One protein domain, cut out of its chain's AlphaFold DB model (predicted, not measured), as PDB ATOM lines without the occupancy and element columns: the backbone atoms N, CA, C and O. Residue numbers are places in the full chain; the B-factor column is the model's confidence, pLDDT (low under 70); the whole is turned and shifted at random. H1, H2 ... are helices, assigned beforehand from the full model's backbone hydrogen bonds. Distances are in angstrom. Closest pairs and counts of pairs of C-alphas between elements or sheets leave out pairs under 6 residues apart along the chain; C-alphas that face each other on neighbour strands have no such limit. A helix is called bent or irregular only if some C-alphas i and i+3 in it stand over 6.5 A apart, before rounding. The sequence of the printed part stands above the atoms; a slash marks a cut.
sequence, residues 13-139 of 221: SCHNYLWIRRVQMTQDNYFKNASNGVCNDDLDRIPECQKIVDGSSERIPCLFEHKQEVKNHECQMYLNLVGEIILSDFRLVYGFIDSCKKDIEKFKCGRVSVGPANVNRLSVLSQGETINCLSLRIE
ATOM      1  N   SER A  13       5.322 -11.492  24.336       86.88
ATOM      2  CA  SER A  13       6.645 -11.616  24.956       86.88
ATOM      3  C   SER A  13       6.838 -10.643  26.122       86.88
ATOM      4  O   SER A  13       7.418 -11.023  27.139       86.88
ATOM      5  N   CYS A  14       6.341  -9.408  26.002       84.50
ATOM      6  CA  CYS A  14       6.389  -8.409  27.069       84.50
ATOM      7  C   CYS A  14       5.454  -8.784  28.225       84.50
ATOM      8  O   CYS A  14       5.881  -8.794  29.379       84.50
ATOM      9  N   HIS A  15       4.217  -9.189  27.924       84.12
ATOM     10  CA  HIS A  15       3.285  -9.726  28.913       84.12
ATOM     11  C   HIS A  15       3.905 -10.894  29.679       84.12
ATOM     12  O   HIS A  15       3.887 -10.902  30.910       84.12
ATOM     13  N   ASN A  16       4.521 -11.833  28.961       85.00
ATOM     14  CA  ASN A  16       5.162 -12.990  29.559       85.00
ATOM     15  C   ASN A  16       6.360 -12.601  30.435       85.00
ATOM     16  O   ASN A  16       6.508 -13.121  31.535       85.00
ATOM     17  N   TYR A  17       7.199 -11.670  29.979       85.31
ATOM     18  CA  TYR A  17       8.328 -11.169  30.765       85.31
ATOM     19  C   TYR A  17       7.872 -10.489  32.063       85.31
ATOM     20  O   TYR A  17       8.368 -10.814  33.143       85.31
ATOM     21  N   LEU A  18       6.891  -9.587  31.978       78.12
ATOM     22  CA  LEU A  18       6.335  -8.887  33.138       78.12
ATOM     23  C   LEU A  18       5.672  -9.856  34.117       78.12
ATOM     24  O   LEU A  18       5.827  -9.709  35.328       78.12
ATOM     25  N   TRP A  19       4.964 -10.855  33.597       78.88
ATOM     26  CA  TRP A  19       4.366 -11.917  34.393       78.88
ATOM     27  C   TRP A  19       5.437 -12.714  35.146       78.88
ATOM     28  O   TRP A  19       5.349 -12.827  36.365       78.88
ATOM     29  N   ILE A  20       6.494 -13.173  34.460       76.69
ATOM     30  CA  ILE A  20       7.601 -13.919  35.086       76.69
ATOM     31  C   ILE A  20       8.265 -13.073  36.164       76.69
ATOM     32  O   ILE A  20       8.499 -13.567  37.262       76.69
ATOM     33  N   ARG A  21       8.540 -11.793  35.887       75.19
ATOM     34  CA  ARG A  21       9.194 -10.913  36.859       75.19
ATOM     35  C   ARG A  21       8.357 -10.737  38.124       75.19
ATOM     36  O   ARG A  21       8.913 -10.730  39.216       75.19
ATOM     37  N   ARG A  22       7.034 -10.633  37.989       68.88
ATOM     38  CA  ARG A  22       6.113 -10.538  39.131       68.88
ATOM     39  C   ARG A  22       5.985 -11.850  39.891       68.88
ATOM     40  O   ARG A  22       6.008 -11.833  41.112       68.88
ATOM     41  N   VAL A  23       5.903 -12.975  39.185       69.31
ATOM     42  CA  VAL A  23       5.897 -14.307  39.804       69.31
ATOM     43  C   VAL A  23       7.206 -14.570  40.541       69.31
ATOM     44  O   VAL A  23       7.195 -15.102  41.637       69.31
ATOM     45  N   GLN A  24       8.347 -14.150  40.000       66.69
ATOM     46  CA  GLN A  24       9.620 -14.218  40.718       66.69
ATOM     47  C   GLN A  24       9.586 -13.399  42.005       66.69
ATOM     48  O   GLN A  24      10.046 -13.888  43.022       66.69
ATOM     49  N   MET A  25       8.968 -12.215  42.005       57.53
ATOM     50  CA  MET A  25       8.803 -11.440  43.238       57.53
ATOM     51  C   MET A  25       7.934 -12.171  44.274       57.53
ATOM     52  O   MET A  25       8.207 -12.029  45.457       57.53
ATOM     53  N   THR A  26       6.945 -12.982  43.870       54.75
ATOM     54  CA  THR A  26       6.128 -13.805  44.794       54.75
ATOM     55  C   THR A  26       6.766 -15.155  45.157       54.75
ATOM     56  O   THR A  26       6.387 -15.777  46.150       54.75
ATOM     57  N   GLN A  27       7.732 -15.620  44.361       55.28
ATOM     58  CA  GLN A  27       8.482 -16.867  44.548       55.28
ATOM     59  C   GLN A  27       9.863 -16.670  45.171       55.28
ATOM     60  O   GLN A  27      10.508 -17.660  45.519       55.28
ATOM     61  N   ASP A  28      10.339 -15.429  45.279       51.47
ATOM     62  CA  ASP A  28      11.640 -15.139  45.855       51.47
ATOM     63  C   ASP A  28      11.709 -15.750  47.257       51.47
ATOM     64  O   ASP A  28      10.727 -15.772  48.009       51.47
ATOM     65  N   ASN A  29      12.906 -16.227  47.614       50.19
ATOM     66  CA  ASN A  29      13.237 -16.787  48.926       50.19
ATOM     67  C   ASN A  29      12.729 -15.918  50.090       50.19
ATOM     68  O   ASN A  29      12.564 -16.420  51.188       50.19
ATOM     69  N   TYR A  30      12.427 -14.642  49.855       49.41
ATOM     70  CA  TYR A  30      11.736 -13.766  50.787       49.41
ATOM     71  C   TYR A  30      10.389 -14.322  51.281       49.41
ATOM     72  O   TYR A  30      10.212 -14.418  52.485       49.41
ATOM     73  N   PHE A  31       9.460 -14.762  50.418       52.72
ATOM     74  CA  PHE A  31       8.152 -15.263  50.878       52.72
ATOM     75  C   PHE A  31       8.242 -16.672  51.471       52.72
ATOM     76  O   PHE A  31       7.629 -16.930  52.506       52.72
ATOM     77  N   LYS A  32       9.046 -17.561  50.873       53.81
ATOM     78  CA  LYS A  32       9.293 -18.917  51.392       53.81
ATOM     79  C   LYS A  32      10.027 -18.892  52.740       53.81
ATOM     80  O   LYS A  32       9.653 -19.639  53.631       53.81
ATOM     81  N   ASN A  33      11.016 -18.013  52.920       56.56
ATOM     82  CA  ASN A  33      11.755 -17.892  54.183       56.56
ATOM     83  C   ASN A  33      11.004 -17.052  55.225       56.56
ATOM     84  O   ASN A  33      11.102 -17.355  56.408       56.56
ATOM     85  N   ALA A  34      10.243 -16.030  54.816       53.03
ATOM     86  CA  ALA A  34       9.417 -15.253  55.742       53.03
ATOM     87  C   ALA A  34       8.260 -16.092  56.298       53.03
ATOM     88  O   ALA A  34       7.976 -16.020  57.486       53.03
ATOM     89  N   SER A  35       7.631 -16.936  55.474       56.62
ATOM     90  CA  SER A  35       6.566 -17.824  55.950       56.62
ATOM     91  C   SER A  35       7.074 -19.026  56.747       56.62
ATOM     92  O   SER A  35       6.560 -19.268  57.835       56.62
ATOM     93  N   ASN A  36       8.108 -19.733  56.270       60.56
ATOM     94  CA  ASN A  36       8.684 -20.893  56.971       60.56
ATOM     95  C   ASN A  36       9.444 -20.530  58.260       60.56
ATOM     96  O   ASN A  36      10.025 -21.410  58.883       60.56
ATOM     97  N   GLY A  37       9.522 -19.258  58.650       70.44
ATOM     98  CA  GLY A  37      10.016 -18.852  59.971       70.44
ATOM     99  C   GLY A  37       8.887 -18.408  60.896       70.44
ATOM    100  O   GLY A  37       8.871 -18.764  62.067       70.44
ATOM    101  N   VAL A  38       7.932 -17.650  60.355       80.94
ATOM    102  CA  VAL A  38       6.915 -16.934  61.137       80.94
ATOM    103  C   VAL A  38       5.619 -17.736  61.300       80.94
ATOM    104  O   VAL A  38       4.926 -17.595  62.304       80.94
ATOM    105  N   CYS A  39       5.284 -18.592  60.332       82.62
ATOM    106  CA  CYS A  39       4.016 -19.322  60.297       82.62
ATOM    107  C   CYS A  39       4.128 -20.818  60.644       82.62
ATOM    108  O   CYS A  39       3.111 -21.508  60.605       82.62
ATOM    109  N   ASN A  40       5.317 -21.344  60.975       84.00
ATOM    110  CA  ASN A  40       5.501 -22.781  61.256       84.00
ATOM    111  C   ASN A  40       4.629 -23.277  62.407       84.00
ATOM    112  O   ASN A  40       3.958 -24.292  62.265       84.00
ATOM    113  N   ASP A  41       4.572 -22.522  63.503       84.88
ATOM    114  CA  ASP A  41       3.777 -22.905  64.673       84.88
ATOM    115  C   ASP A  41       2.285 -23.044  64.333       84.88
ATOM    116  O   ASP A  41       1.580 -23.883  64.893       84.88
ATOM    117  N   ASP A  42       1.787 -22.230  63.397       88.50
ATOM    118  CA  ASP A  42       0.411 -22.319  62.917       88.50
ATOM    119  C   ASP A  42       0.229 -23.464  61.906       88.50
ATOM    120  O   ASP A  42      -0.794 -24.145  61.949       88.50
ATOM    121  N   LEU A  43       1.228 -23.734  61.057       84.75
ATOM    122  CA  LEU A  43       1.230 -24.874  60.125       84.75
ATOM    123  C   LEU A  43       1.208 -26.221  60.848       84.75
ATOM    124  O   LEU A  43       0.525 -27.136  60.395       84.75
ATOM    125  N   ASP A  44       1.926 -26.330  61.962       86.62
ATOM    126  CA  ASP A  44       2.006 -27.557  62.755       86.62
ATOM    127  C   ASP A  44       0.777 -27.740  63.655       86.62
ATOM    128  O   ASP A  44       0.433 -28.863  64.029       86.62
ATOM    129  N   ARG A  45       0.092 -26.643  63.998       88.62
ATOM    130  CA  ARG A  45      -1.110 -26.660  64.839       88.62
ATOM    131  C   ARG A  45      -2.384 -26.978  64.064       88.62
ATOM    132  O   ARG A  45      -3.304 -27.533  64.663       88.62
ATOM    133  N   ILE A  46      -2.472 -26.594  62.790       89.25
ATOM    134  CA  ILE A  46      -3.656 -26.825  61.955       89.25
ATOM    135  C   ILE A  46      -3.547 -28.228  61.320       89.25
ATOM    136  O   ILE A  46      -2.672 -28.437  60.473       89.25
ATOM    137  N   PRO A  47      -4.405 -29.199  61.698       87.25
ATOM    138  CA  PRO A  47      -4.277 -30.601  61.275       87.25
ATOM    139  C   PRO A  47      -4.306 -30.812  59.756       87.25
ATOM    140  O   PRO A  47      -3.691 -31.743  59.233       87.25
ATOM    141  N   GLU A  48      -5.037 -29.970  59.034       84.62
ATOM    142  CA  GLU A  48      -5.126 -29.961  57.576       84.62
ATOM    143  C   GLU A  48      -3.807 -29.513  56.943       84.62
ATOM    144  O   GLU A  48      -3.351 -30.121  55.973       84.62
ATOM    145  N   CYS A  49      -3.155 -28.505  57.529       82.88
ATOM    146  CA  CYS A  49      -1.895 -27.958  57.029       82.88
ATOM    147  C   CYS A  49      -0.699 -28.847  57.366       82.88
ATOM    148  O   CYS A  49       0.253 -28.914  56.588       82.88
ATOM    149  N   GLN A  50      -0.765 -29.582  58.475       87.56
ATOM    150  CA  GLN A  50       0.283 -30.505  58.906       87.56
ATOM    151  C   GLN A  50       0.488 -31.679  57.931       87.56
ATOM    152  O   GLN A  50       1.582 -32.229  57.828       87.56
ATOM    153  N   LYS A  51      -0.556 -32.067  57.187       84.75
ATOM    154  CA  LYS A  51      -0.491 -33.147  56.184       84.75
ATOM    155  C   LYS A  51       0.311 -32.760  54.940       84.75
ATOM    156  O   LYS A  51       0.640 -33.625  54.130       84.75
ATOM    157  N   ILE A  52       0.590 -31.471  54.766       74.44
ATOM    158  CA  ILE A  52       1.285 -30.936  53.602       74.44
ATOM    159  C   ILE A  52       2.793 -31.066  53.826       74.44
ATOM    160  O   ILE A  52       3.324 -30.629  54.844       74.44
ATOM    161  N   VAL A  53       3.490 -31.639  52.843       76.38
ATOM    162  CA  VAL A  53       4.941 -31.871  52.897       76.38
ATOM    163  C   VAL A  53       5.700 -30.571  53.183       76.38
ATOM    164  O   VAL A  53       5.443 -29.535  52.562       76.38
ATOM    165  N   ASP A  54       6.677 -30.638  54.088       68.94
ATOM    166  CA  ASP A  54       7.556 -29.517  54.410       68.94
ATOM    167  C   ASP A  54       8.224 -28.936  53.156       68.94
ATOM    168  O   ASP A  54       8.826 -29.638  52.344       68.94
ATOM    169  N   GLY A  55       8.113 -27.615  52.995       60.25
ATOM    170  CA  GLY A  55       8.626 -26.909  51.822       60.25
ATOM    171  C   GLY A  55       7.726 -26.958  50.583       60.25
ATOM    172  O   GLY A  55       8.101 -26.353  49.573       60.25
ATOM    173  N   SER A  56       6.556 -27.607  50.661       64.75
ATOM    174  CA  SER A  56       5.501 -27.508  49.650       64.75
ATOM    175  C   SER A  56       4.968 -26.079  49.547       64.75
ATOM    176  O   SER A  56       4.801 -25.370  50.543       64.75
ATOM    177  N   SER A  57       4.651 -25.671  48.321       59.31
ATOM    178  CA  SER A  57       3.998 -24.399  48.014       59.31
ATOM    179  C   SER A  57       2.539 -24.337  48.492       59.31
ATOM    180  O   SER A  57       1.951 -23.259  48.491       59.31
ATOM    181  N   GLU A  58       1.971 -25.462  48.940       61.94
ATOM    182  CA  GLU A  58       0.583 -25.584  49.407       61.94
ATOM    183  C   GLU A  58       0.394 -25.204  50.886       61.94
ATOM    184  O   GLU A  58      -0.731 -24.975  51.331       61.94
ATOM    185  N   ARG A  59       1.485 -25.051  51.648       72.81
ATOM    186  CA  ARG A  59       1.427 -24.707  53.080       72.81
ATOM    187  C   ARG A  59       0.808 -23.328  53.323       72.81
ATOM    188  O   ARG A  59      -0.055 -23.172  54.180       72.81
ATOM    189  N   ILE A  60       1.198 -22.329  52.533       72.81
ATOM    190  CA  ILE A  60       0.669 -20.966  52.680       72.81
ATOM    191  C   ILE A  60      -0.804 -20.894  52.228       72.81
ATOM    192  O   ILE A  60      -1.595 -20.329  52.981       72.81
ATOM    193  N   PRO A  61      -1.223 -21.511  51.094       67.75
ATOM    194  CA  PRO A  61      -2.631 -21.772  50.749       67.75
ATOM    195  C   PRO A  61      -3.465 -22.246  51.922       67.75
ATOM    196  O   PRO A  61      -4.456 -21.590  52.244       67.75
ATOM    197  N   CYS A  62      -2.999 -23.282  52.615       75.88
ATOM    198  CA  CYS A  62      -3.683 -23.825  53.778       75.88
ATOM    199  C   CYS A  62      -3.918 -22.776  54.883       75.88
ATOM    200  O   CYS A  62      -5.043 -22.591  55.343       75.88
ATOM    201  N   LEU A  63      -2.894 -21.997  55.249       79.00
ATOM    202  CA  LEU A  63      -3.025 -20.952  56.277       79.00
ATOM    203  C   LEU A  63      -4.007 -19.838  55.906       79.00
ATOM    204  O   LEU A  63      -4.646 -19.265  56.785       79.00
ATOM    205  N   PHE A  64      -4.136 -19.507  54.621       75.00
ATOM    206  CA  PHE A  64      -5.152 -18.554  54.176       75.00
ATOM    207  C   PHE A  64      -6.571 -19.124  54.289       75.00
ATOM    208  O   PHE A  64      -7.498 -18.358  54.553       75.00
ATOM    209  N   GLU A  65      -6.756 -20.437  54.110       71.81
ATOM    210  CA  GLU A  65      -8.050 -21.102  54.343       71.81
ATOM    211  C   GLU A  65      -8.442 -21.054  55.814       71.81
ATOM    212  O   GLU A  65      -9.573 -20.718  56.156       71.81
ATOM    213  N   HIS A  66      -7.460 -21.302  56.671       81.31
ATOM    214  CA  HIS A  66      -7.604 -21.356  58.117       81.31
ATOM    215  C   HIS A  66      -7.179 -20.041  58.785       81.31
ATOM    216  O   HIS A  66      -6.760 -20.025  59.938       81.31
ATOM    217  N   LYS A  67      -7.296 -18.902  58.087       79.38
ATOM    218  CA  LYS A  67      -6.787 -17.598  58.556       79.38
ATOM    219  C   LYS A  67      -7.341 -17.185  59.921       79.38
ATOM    220  O   LYS A  67      -6.653 -16.516  60.685       79.38
ATOM    221  N   GLN A  68      -8.581 -17.572  60.224       82.19
ATOM    222  CA  GLN A  68      -9.209 -17.311  61.524       82.19
ATOM    223  C   GLN A  68      -8.633 -18.179  62.651       82.19
ATOM    224  O   GLN A  68      -8.720 -17.815  63.820       82.19
ATOM    225  N   GLU A  69      -8.038 -19.315  62.302       86.38
ATOM    226  CA  GLU A  69      -7.439 -20.254  63.239       86.38
ATOM    227  C   GLU A  69      -5.968 -19.946  63.505       86.38
ATOM    228  O   GLU A  69      -5.480 -20.356  64.556       86.38
ATOM    229  N   VAL A  70      -5.285 -19.200  62.621       88.12
ATOM    230  CA  VAL A  70      -3.908 -18.685  62.783       88.12
ATOM    231  C   VAL A  70      -3.828 -17.808  64.033       88.12
ATOM    232  O   VAL A  70      -4.598 -16.859  64.172       88.12
ATOM    233  N   LYS A  71      -2.906 -18.106  64.955       88.38
ATOM    234  CA  LYS A  71      -2.761 -17.384  66.234       88.38
ATOM    235  C   LYS A  71      -1.537 -16.487  66.264       88.38
ATOM    236  O   LYS A  71      -1.548 -15.508  67.009       88.38
ATOM    237  N   ASN A  72      -0.491 -16.800  65.499       87.88
ATOM    238  CA  ASN A  72       0.696 -15.965  65.471       87.88
ATOM    239  C   ASN A  72       0.355 -14.630  64.788       87.88
ATOM    240  O   ASN A  72      -0.057 -14.588  63.628       87.88
ATOM    241  N   HIS A  73       0.510 -13.528  65.522       87.75
ATOM    242  CA  HIS A  73       0.174 -12.196  65.023       87.75
ATOM    243  C   HIS A  73       1.067 -11.768  63.853       87.75
ATOM    244  O   HIS A  73       0.583 -11.171  62.893       87.75
ATOM    245  N   GLU A  74       2.351 -12.126  63.885       84.56
ATOM    246  CA  GLU A  74       3.281 -11.874  62.785       84.56
ATOM    247  C   GLU A  74       2.885 -12.690  61.548       84.56
ATOM    248  O   GLU A  74       2.907 -12.162  60.435       84.56
ATOM    249  N   CYS A  75       2.416 -13.931  61.734       85.38
ATOM    250  CA  CYS A  75       1.874 -14.735  60.639       85.38
ATOM    251  C   CYS A  75       0.584 -14.116  60.085       85.38
ATOM    252  O   CYS A  75       0.444 -13.973  58.876       85.38
ATOM    253  N   GLN A  76      -0.337 -13.650  60.932       85.12
ATOM    254  CA  GLN A  76      -1.545 -12.952  60.474       85.12
ATOM    255  C   GLN A  76      -1.219 -11.674  59.690       85.12
ATOM    256  O   GLN A  76      -1.820 -11.426  58.645       85.12
ATOM    257  N   MET A  77      -0.271 -10.862  60.165       78.50
ATOM    258  CA  MET A  77       0.192  -9.663  59.460       78.50
ATOM    259  C   MET A  77       0.835 -10.014  58.122       78.50
ATOM    260  O   MET A  77       0.546  -9.363  57.119       78.50
ATOM    261  N   TYR A  78       1.651 -11.067  58.089       76.88
ATOM    262  CA  TYR A  78       2.228 -11.602  56.863       76.88
ATOM    263  C   TYR A  78       1.138 -12.059  55.887       76.88
ATOM    264  O   TYR A  78       1.132 -11.619  54.744       76.88
ATOM    265  N   LEU A  79       0.161 -12.853  56.331       75.25
ATOM    266  CA  LEU A  79      -0.967 -13.300  55.508       75.25
ATOM    267  C   LEU A  79      -1.833 -12.123  55.035       75.25
ATOM    268  O   LEU A  79      -2.356 -12.154  53.930       75.25
ATOM    269  N   ASN A  80      -1.979 -11.056  55.823       73.75
ATOM    270  CA  ASN A  80      -2.661  -9.836  55.384       73.75
ATOM    271  C   ASN A  80      -1.863  -9.111  54.292       73.75
ATOM    272  O   ASN A  80      -2.411  -8.809  53.238       73.75
ATOM    273  N   LEU A  81      -0.568  -8.885  54.511       68.75
ATOM    274  CA  LEU A  81       0.317  -8.219  53.554       68.75
ATOM    275  C   LEU A  81       0.413  -8.996  52.236       68.75
ATOM    276  O   LEU A  81       0.276  -8.432  51.155       68.75
ATOM    277  N   VAL A  82       0.618 -10.307  52.335       65.50
ATOM    278  CA  VAL A  82       0.656 -11.228  51.200       65.50
ATOM    279  C   VAL A  82      -0.718 -11.323  50.554       65.50
ATOM    280  O   VAL A  82      -0.802 -11.359  49.337       65.50
ATOM    281  N   GLY A  83      -1.798 -11.321  51.334       58.41
ATOM    282  CA  GLY A  83      -3.161 -11.385  50.820       58.41
ATOM    283  C   GLY A  83      -3.494 -10.200  49.925       58.41
ATOM    284  O   GLY A  83      -3.997 -10.389  48.825       58.41
ATOM    285  N   GLU A  84      -3.110  -8.992  50.325       52.94
ATOM    286  CA  GLU A  84      -3.290  -7.785  49.506       52.94
ATOM    287  C   GLU A  84      -2.417  -7.788  48.234       52.94
ATOM    288  O   GLU A  84      -2.790  -7.204  47.218       52.94
ATOM    289  N   ILE A  85      -1.266  -8.471  48.261       51.62
ATOM    290  CA  ILE A  85      -0.375  -8.634  47.098       51.62
ATOM    291  C   ILE A  85      -0.851  -9.775  46.177       51.62
ATOM    292  O   ILE A  85      -0.606  -9.723  44.970       51.62
ATOM    293  N   ILE A  86      -1.509 -10.807  46.722       50.47
ATOM    294  CA  ILE A  86      -1.683 -12.114  46.067       50.47
ATOM    295  C   ILE A  86      -3.155 -12.530  45.834       50.47
ATOM    296  O   ILE A  86      -3.383 -13.464  45.065       50.47
ATOM    297  N   LEU A  87      -4.192 -11.870  46.370       49.91
ATOM    298  CA  LEU A  87      -5.548 -12.455  46.337       49.91
ATOM    299  C   LEU A  87      -6.630 -11.710  45.544       49.91
ATOM    300  O   LEU A  87      -7.241 -10.751  46.002       49.91
ATOM    301  N   SER A  88      -6.992 -12.335  44.414       41.94
ATOM    302  CA  SER A  88      -8.325 -12.961  44.343       41.94
ATOM    303  C   SER A  88      -8.291 -14.503  44.377       41.94
ATOM    304  O   SER A  88      -9.216 -15.058  44.943       41.94
ATOM    305  N   ASP A  89      -7.221 -15.200  43.941       50.47
ATOM    306  CA  ASP A  89      -7.249 -16.683  43.822       50.47
ATOM    307  C   ASP A  89      -5.922 -17.429  44.156       50.47
ATOM    308  O   ASP A  89      -5.425 -18.283  43.420       50.47
ATOM    309  N   PHE A  90      -5.316 -17.147  45.306       44.00
ATOM    310  CA  PHE A  90      -4.014 -17.678  45.749       44.00
ATOM    311  C   PHE A  90      -3.873 -19.211  45.835       44.00
ATOM    312  O   PHE A  90      -2.783 -19.727  45.567       44.00
ATOM    313  N   ARG A  91      -4.950 -19.948  46.153       45.31
ATOM    314  CA  ARG A  91      -4.949 -21.429  46.187       45.31
ATOM    315  C   ARG A  91      -4.673 -22.028  44.807       45.31
ATOM    316  O   ARG A  91      -3.958 -23.017  44.684       45.31
ATOM    317  N   LEU A  92      -5.200 -21.389  43.762       50.38
ATOM    318  CA  LEU A  92      -4.997 -21.810  42.382       50.38
ATOM    319  C   LEU A  92      -3.622 -21.359  41.890       50.38
ATOM    320  O   LEU A  92      -2.979 -22.107  41.169       50.38
ATOM    321  N   VAL A  93      -3.139 -20.184  42.311       53.31
ATOM    322  CA  VAL A  93      -1.872 -19.601  41.843       53.31
ATOM    323  C   VAL A  93      -0.660 -20.457  42.219       53.31
ATOM    324  O   VAL A  93       0.093 -20.803  41.325       53.31
ATOM    325  N   TYR A  94      -0.430 -20.868  43.465       59.66
ATOM    326  CA  TYR A  94       0.844 -21.554  43.769       59.66
ATOM    327  C   TYR A  94       0.970 -22.949  43.138       59.66
ATOM    328  O   TYR A  94       2.007 -23.242  42.538       59.66
ATOM    329  N   GLY A  95      -0.088 -23.766  43.182       66.31
ATOM    330  CA  GLY A  95      -0.107 -25.074  42.513       66.31
ATOM    331  C   GLY A  95      -0.055 -24.960  40.985       66.31
ATOM    332  O   GLY A  95       0.691 -25.692  40.329       66.31
ATOM    333  N   PHE A  96      -0.780 -23.992  40.409       74.75
ATOM    334  CA  PHE A  96      -0.728 -23.680  38.978       74.75
ATOM    335  C   PHE A  96       0.656 -23.237  38.538       74.75
ATOM    336  O   PHE A  96       1.199 -23.773  37.578       74.75
ATOM    337  N   ILE A  97       1.235 -22.256  39.227       74.38
ATOM    338  CA  ILE A  97       2.525 -21.697  38.852       74.38
ATOM    339  C   ILE A  97       3.598 -22.779  38.956       74.38
ATOM    340  O   ILE A  97       4.386 -22.909  38.027       74.38
ATOM    341  N   ASP A  98       3.630 -23.572  40.029       74.75
ATOM    342  CA  ASP A  98       4.631 -24.634  40.179       74.75
ATOM    343  C   ASP A  98       4.526 -25.684  39.063       74.75
ATOM    344  O   ASP A  98       5.520 -26.019  38.412       74.75
ATOM    345  N   SER A  99       3.299 -26.111  38.755       81.50
ATOM    346  CA  SER A  99       3.040 -27.126  37.731       81.50
ATOM    347  C   SER A  99       3.266 -26.610  36.308       81.50
ATOM    348  O   SER A  99       3.758 -27.348  35.460       81.50
ATOM    349  N   CYS A 100       2.939 -25.343  36.034       85.75
ATOM    350  CA  CYS A 100       2.888 -24.783  34.682       85.75
ATOM    351  C   CYS A 100       4.014 -23.810  34.330       85.75
ATOM    352  O   CYS A 100       4.098 -23.400  33.173       85.75
ATOM    353  N   LYS A 101       4.905 -23.425  35.256       85.31
ATOM    354  CA  LYS A 101       5.954 -22.413  35.001       85.31
ATOM    355  C   LYS A 101       6.772 -22.699  33.743       85.31
ATOM    356  O   LYS A 101       6.962 -21.805  32.921       85.31
ATOM    357  N   LYS A 102       7.213 -23.948  33.566       90.56
ATOM    358  CA  LYS A 102       8.004 -24.362  32.395       90.56
ATOM    359  C   LYS A 102       7.225 -24.186  31.093       90.56
ATOM    360  O   LYS A 102       7.763 -23.657  30.122       90.56
ATOM    361  N   ASP A 103       5.956 -24.580  31.078       94.00
ATOM    362  CA  ASP A 103       5.100 -24.450  29.900       94.00
ATOM    363  C   ASP A 103       4.735 -22.994  29.605       94.00
ATOM    364  O   ASP A 103       4.729 -22.573  28.448       94.00
ATOM    365  N   ILE A 104       4.523 -22.181  30.640       90.00
ATOM    366  CA  ILE A 104       4.293 -20.739  30.505       90.00
ATOM    367  C   ILE A 104       5.498 -20.070  29.842       90.00
ATOM    368  O   ILE A 104       5.331 -19.305  28.890       90.00
ATOM    369  N   GLU A 105       6.712 -20.395  30.287       90.81
ATOM    370  CA  GLU A 105       7.956 -19.886  29.706       90.81
ATOM    371  C   GLU A 105       8.187 -20.377  28.272       90.81
ATOM    372  O   GLU A 105       8.628 -19.593  27.420       90.81
ATOM    373  N   LYS A 106       7.870 -21.648  28.001       94.25
ATOM    374  CA  LYS A 106       7.986 -22.297  26.687       94.25
ATOM    375  C   LYS A 106       7.042 -21.673  25.661       94.25
ATOM    376  O   LYS A 106       7.477 -21.341  24.562       94.25
ATOM    377  N   PHE A 107       5.776 -21.475  26.021       93.94
ATOM    378  CA  PHE A 107       4.732 -20.985  25.111       93.94
ATOM    379  C   PHE A 107       4.474 -19.479  25.200       93.94
ATOM    380  O   PHE A 107       3.631 -18.964  24.469       93.94
ATOM    381  N   LYS A 108       5.204 -18.768  26.067       93.12
ATOM    382  CA  LYS A 108       5.047 -17.328  26.320       93.12
ATOM    383  C   LYS A 108       3.620 -16.959  26.729       93.12
ATOM    384  O   LYS A 108       3.067 -15.968  26.254       93.12
ATOM    385  N   CYS A 109       3.018 -17.757  27.610       90.88
ATOM    386  CA  CYS A 109       1.614 -17.613  28.010       90.88
ATOM    387  C   CYS A 109       1.378 -16.712  29.233       90.88
ATOM    388  O   CYS A 109       0.229 -16.507  29.616       90.88
ATOM    389  N   GLY A 110       2.413 -16.139  29.855       87.12
ATOM    390  CA  GLY A 110       2.222 -15.219  30.979       87.12
ATOM    391  C   GLY A 110       1.450 -13.972  30.535       87.12
ATOM    392  O   GLY A 110       1.808 -13.355  29.529       87.12
ATOM    393  N   ARG A 111       0.364 -13.621  31.230       82.38
ATOM    394  CA  ARG A 111      -0.515 -12.491  30.883       82.38
ATOM    395  C   ARG A 111      -0.711 -11.579  32.082       82.38
ATOM    396  O   ARG A 111      -0.961 -12.022  33.198       82.38
ATOM    397  N   VAL A 112      -0.578 -10.280  31.851       74.81
ATOM    398  CA  VAL A 112      -0.781  -9.245  32.872       74.81
ATOM    399  C   VAL A 112      -1.910  -8.343  32.404       74.81
ATOM    400  O   VAL A 112      -1.820  -7.802  31.306       74.81
ATOM    401  N   SER A 113      -2.951  -8.171  33.215       63.41
ATOM    402  CA  SER A 113      -3.998  -7.190  32.925       63.41
ATOM    403  C   SER A 113      -3.604  -5.837  33.521       63.41
ATOM    404  O   SER A 113      -3.094  -5.755  34.643       63.41
ATOM    405  N   VAL A 114      -3.805  -4.767  32.753       56.62
ATOM    406  CA  VAL A 114      -3.640  -3.386  33.218       56.62
ATOM    407  C   VAL A 114      -5.041  -2.856  33.510       56.62
ATOM    408  O   VAL A 114      -5.861  -2.755  32.602       56.62
ATOM    409  N   GLY A 115      -5.337  -2.584  34.783       51.69
ATOM    410  CA  GLY A 115      -6.600  -1.963  35.184       51.69
ATOM    411  C   GLY A 115      -6.719  -0.517  34.671       51.69
ATOM    412  O   GLY A 115      -5.719   0.064  34.240       51.69
ATOM    413  N   PRO A 116      -7.921   0.085  34.704       47.69
ATOM    414  CA  PRO A 116      -8.120   1.465  34.270       47.69
ATOM    415  C   PRO A 116      -7.258   2.447  35.085       47.69
ATOM    416  O   PRO A 116      -7.065   2.289  36.289       47.69
ATOM    417  N   ALA A 117      -6.743   3.475  34.401       44.75
ATOM    418  CA  ALA A 117      -5.689   4.391  34.862       44.75
ATOM    419  C   ALA A 117      -5.981   5.163  36.170       44.75
ATOM    420  O   ALA A 117      -5.078   5.765  36.746       44.75
ATOM    421  N   ASN A 118      -7.229   5.168  36.635       41.84
ATOM    422  CA  ASN A 118      -7.715   5.871  37.824       41.84
ATOM    423  C   ASN A 118      -7.711   5.018  39.101       41.84
ATOM    424  O   ASN A 118      -8.018   5.525  40.179       41.84
ATOM    425  N   VAL A 119      -7.332   3.746  39.007       44.34
ATOM    426  CA  VAL A 119      -7.033   2.922  40.172       44.34
ATOM    427  C   VAL A 119      -5.596   2.460  40.005       44.34
ATOM    428  O   VAL A 119      -5.284   1.713  39.083       44.34
ATOM    429  N   ASN A 120      -4.709   2.869  40.912       41.75
ATOM    430  CA  ASN A 120      -3.343   2.344  41.002       41.75
ATOM    431  C   ASN A 120      -3.359   0.888  41.532       41.75
ATOM    432  O   ASN A 120      -2.655   0.532  42.469       41.75
ATOM    433  N   ARG A 121      -4.252   0.057  40.979       42.94
ATOM    434  CA  ARG A 121      -4.377  -1.382  41.181       42.94
ATOM    435  C   ARG A 121      -4.068  -2.027  39.847       42.94
ATOM    436  O   ARG A 121      -4.926  -2.251  38.999       42.94
ATOM    437  N   LEU A 122      -2.791  -2.311  39.674       41.28
ATOM    438  CA  LEU A 122      -2.313  -3.271  38.701       41.28
ATOM    439  C   LEU A 122      -3.017  -4.598  39.028       41.28
ATOM    440  O   LEU A 122      -2.665  -5.225  40.021       41.28
ATOM    441  N   SER A 123      -4.039  -5.006  38.267       44.44
ATOM    442  CA  SER A 123      -4.679  -6.307  38.485       44.44
ATOM    443  C   SER A 123      -3.623  -7.387  38.273       44.44
ATOM    444  O   SER A 123      -3.045  -7.538  37.191       44.44
ATOM    445  N   VAL A 124      -3.276  -8.029  39.378       52.12
ATOM    446  CA  VAL A 124      -2.120  -8.896  39.539       52.12
ATOM    447  C   VAL A 124      -2.400 -10.198  38.803       52.12
ATOM    448  O   VAL A 124      -3.253 -10.951  39.236       52.12
ATOM    449  N   LEU A 125      -1.664 -10.447  37.711       53.44
ATOM    450  CA  LEU A 125      -1.660 -11.698  36.939       53.44
ATOM    451  C   LEU A 125      -3.037 -12.051  36.348       53.44
ATOM    452  O   LEU A 125      -3.967 -12.445  37.040       53.44
ATOM    453  N   SER A 126      -3.157 -11.984  35.025       64.19
ATOM    454  CA  SER A 126      -4.369 -12.447  34.360       64.19
ATOM    455  C   SER A 126      -4.371 -13.968  34.277       64.19
ATOM    456  O   SER A 126      -4.009 -14.561  33.261       64.19
ATOM    457  N   GLN A 127      -4.713 -14.617  35.391       66.56
ATOM    458  CA  GLN A 127      -4.710 -16.072  35.495       66.56
ATOM    459  C   GLN A 127      -5.632 -16.694  34.443       66.56
ATOM    460  O   GLN A 127      -5.218 -17.627  33.765       66.56
ATOM    461  N   GLY A 128      -6.822 -16.122  34.231       70.69
ATOM    462  CA  GLY A 128      -7.747 -16.568  33.188       70.69
ATOM    463  C   GLY A 128      -7.140 -16.500  31.783       70.69
ATOM    464  O   GLY A 128      -7.236 -17.464  31.027       70.69
ATOM    465  N   GLU A 129      -6.445 -15.411  31.433       76.38
ATOM    466  CA  GLU A 129      -5.807 -15.293  30.114       76.38
ATOM    467  C   GLU A 129      -4.585 -16.217  29.973       76.38
ATOM    468  O   GLU A 129      -4.377 -16.804  28.908       76.38
ATOM    469  N   THR A 130      -3.796 -16.406  31.037       81.75
ATOM    470  CA  THR A 130      -2.679 -17.365  31.044       81.75
ATOM    471  C   THR A 130      -3.175 -18.807  30.920       81.75
ATOM    472  O   THR A 130      -2.646 -19.552  30.095       81.75
ATOM    473  N   ILE A 131      -4.213 -19.196  31.666       80.00
ATOM    474  CA  ILE A 131      -4.834 -20.526  31.576       80.00
ATOM    475  C   ILE A 131      -5.438 -20.741  30.191       80.00
ATOM    476  O   ILE A 131      -5.191 -21.781  29.588       80.00
ATOM    477  N   ASN A 132      -6.157 -19.764  29.632       79.62
ATOM    478  CA  ASN A 132      -6.708 -19.859  28.276       79.62
ATOM    479  C   ASN A 132      -5.599 -20.071  27.228       79.62
ATOM    480  O   ASN A 132      -5.722 -20.919  26.341       79.62
ATOM    481  N   CYS A 133      -4.480 -19.349  27.352       87.69
ATOM    482  CA  CYS A 133      -3.326 -19.530  26.472       87.69
ATOM    483  C   CYS A 133      -2.720 -20.938  26.577       87.69
ATOM    484  O   CYS A 133      -2.375 -21.532  25.553       87.69
ATOM    485  N   LEU A 134      -2.597 -21.496  27.782       88.94
ATOM    486  CA  LEU A 134      -2.085 -22.854  27.965       88.94
ATOM    487  C   LEU A 134      -3.082 -23.918  27.488       88.94
ATOM    488  O   LEU A 134      -2.683 -24.849  26.797       88.94
ATOM    489  N   SER A 135      -4.375 -23.744  27.773       84.56
ATOM    490  CA  SER A 135      -5.453 -24.678  27.404       84.56
ATOM    491  C   SER A 135      -5.551 -24.881  25.891       84.56
ATOM    492  O   SER A 135      -5.783 -25.986  25.418       84.56
ATOM    493  N   LEU A 136      -5.259 -23.837  25.107       86.38
ATOM    494  CA  LEU A 136      -5.111 -23.913  23.646       86.38
ATOM    495  C   LEU A 136      -4.037 -24.900  23.159       86.38
ATOM    496  O   LEU A 136      -3.953 -25.187  21.967       86.38
ATOM    497  N   ARG A 137      -3.152 -25.340  24.050       91.00
ATOM    498  CA  ARG A 137      -1.970 -26.151  23.754       91.00
ATOM    499  C   ARG A 137      -1.904 -27.372  24.666       91.00
ATOM    500  O   ARG A 137      -0.807 -27.892  24.843       91.00
ATOM    501  N   ILE A 138      -3.040 -27.806  25.224       87.56
ATOM    502  CA  ILE A 138      -3.112 -28.825  26.282       87.56
ATOM    503  C   ILE A 138      -2.293 -30.084  25.959       87.56
ATOM    504  O   ILE A 138      -1.504 -30.530  26.782       87.56
ATOM    505  N   GLU A 139      -2.362 -30.563  24.716       88.31
ATOM    506  CA  GLU A 139      -1.643 -31.751  24.228       88.31
ATOM    507  C   GLU A 139      -0.110 -31.621  24.251       88.31
ATOM    508  O   GLU A 139       0.611 -32.611  24.153       88.31
TER     509      GLU A 139
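Overview. This is residues 13 to 139 of the 221 residues of an uncharacterized protein of Dibothriocephalus latus (UniProt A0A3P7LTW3). The chain goes out along one side through H1 and then H2, turns at a small cluster of short helices, H3, H4 and H5, and comes back through H6 and a sharply kinked H7 to H8. This gives two loosely joined ends: H2 to H6 make one, while H7 and H8 make the other, with H1 close to H7. From the long link before H8, residues 116 to 121 stick out as a free loop. The printed part has 127 residues with eight named helices, H1 to H8 in that order, and no named strand; the class is all helix. It is compact, with a radius of gyration of the C-alphas of 15.6 A, yet flat, spanning 42 by 40 by 22 A.

Along the chain. H1, residues 13 to 27, begins with C-alpha 13 at (6.645, -11.616, 24.956) and is 20.4 A long. H2, residues 29 to 38, is 13.8 A long. Three short helices follow: H3, residues 40 to 45, H4, residues 47 to 50, and H5, residues 59 to 65. H6, residues 73 to 86, begins with C-alpha 73 at (0.174, -12.196, 65.023) and is 19.0 A long. H7, residues 90 to 107, measures 22.7 A; it is irregular, C-alphas 99 and 102 being 7.8 A apart, with a kink of 69 degrees near residue 100. H8, residues 127 to 135, is 11.8 A long and ends with C-alpha 135 at (-5.453, -24.678, 27.404).

Arrangement. H1 touches no helix; it is close to H7 but not clearly touching, the closest C-alphas being those of Asn 16 and Glu 105, 7.4 A apart. H1 and H2 meet only through their link. H2 touches residues 74 to 78 of H6, opposite ways at a shallow tilt of 30 degrees; the closest C-alphas, those of Val 38 and Cys 75, are 5.5 A apart. H5 is the hub. It touches H4, where the C-alphas of Cys 49 and Cys 62 come closest at 5.6 A. It only just touches H3, with 3 pairs of C-alphas within 8 A, the closest being those of Leu 43 and Leu 63 at 6.9 A. It also only just touches H7, again with 3 pairs, through residues 90 to 94 of H7; the C-alphas of Pro 61 and Arg 91 are closest at 5.1 A. H3 and H4 only just touch, and only at the corner, with 3 such pairs; the closest C-alphas are those of Asp 44 and Gln 50, 5.1 A apart. H7 and H8 touch at a steep tilt of 46 degrees, the same way, closest at the C-alphas of Ile 104 and Leu 134, 7.2 A. Every O i to N i+4 pair is within hydrogen-bond range in H1, H2, H3, H5, H6 and H8, and 11 of 14 are in H7; H4 is too short for such a pair.

Size, cuts and confidence. The C-alphas farthest apart are those of His 73 and Glu 139, 45.3 A. The printed part has no cut. The link from H7 to H8, 19 residues, is long. The mean pLDDT of the printed part is 71.7; 51 residues are under 70, among them residues 22 to 36, 81 to 95 and 113 to 127.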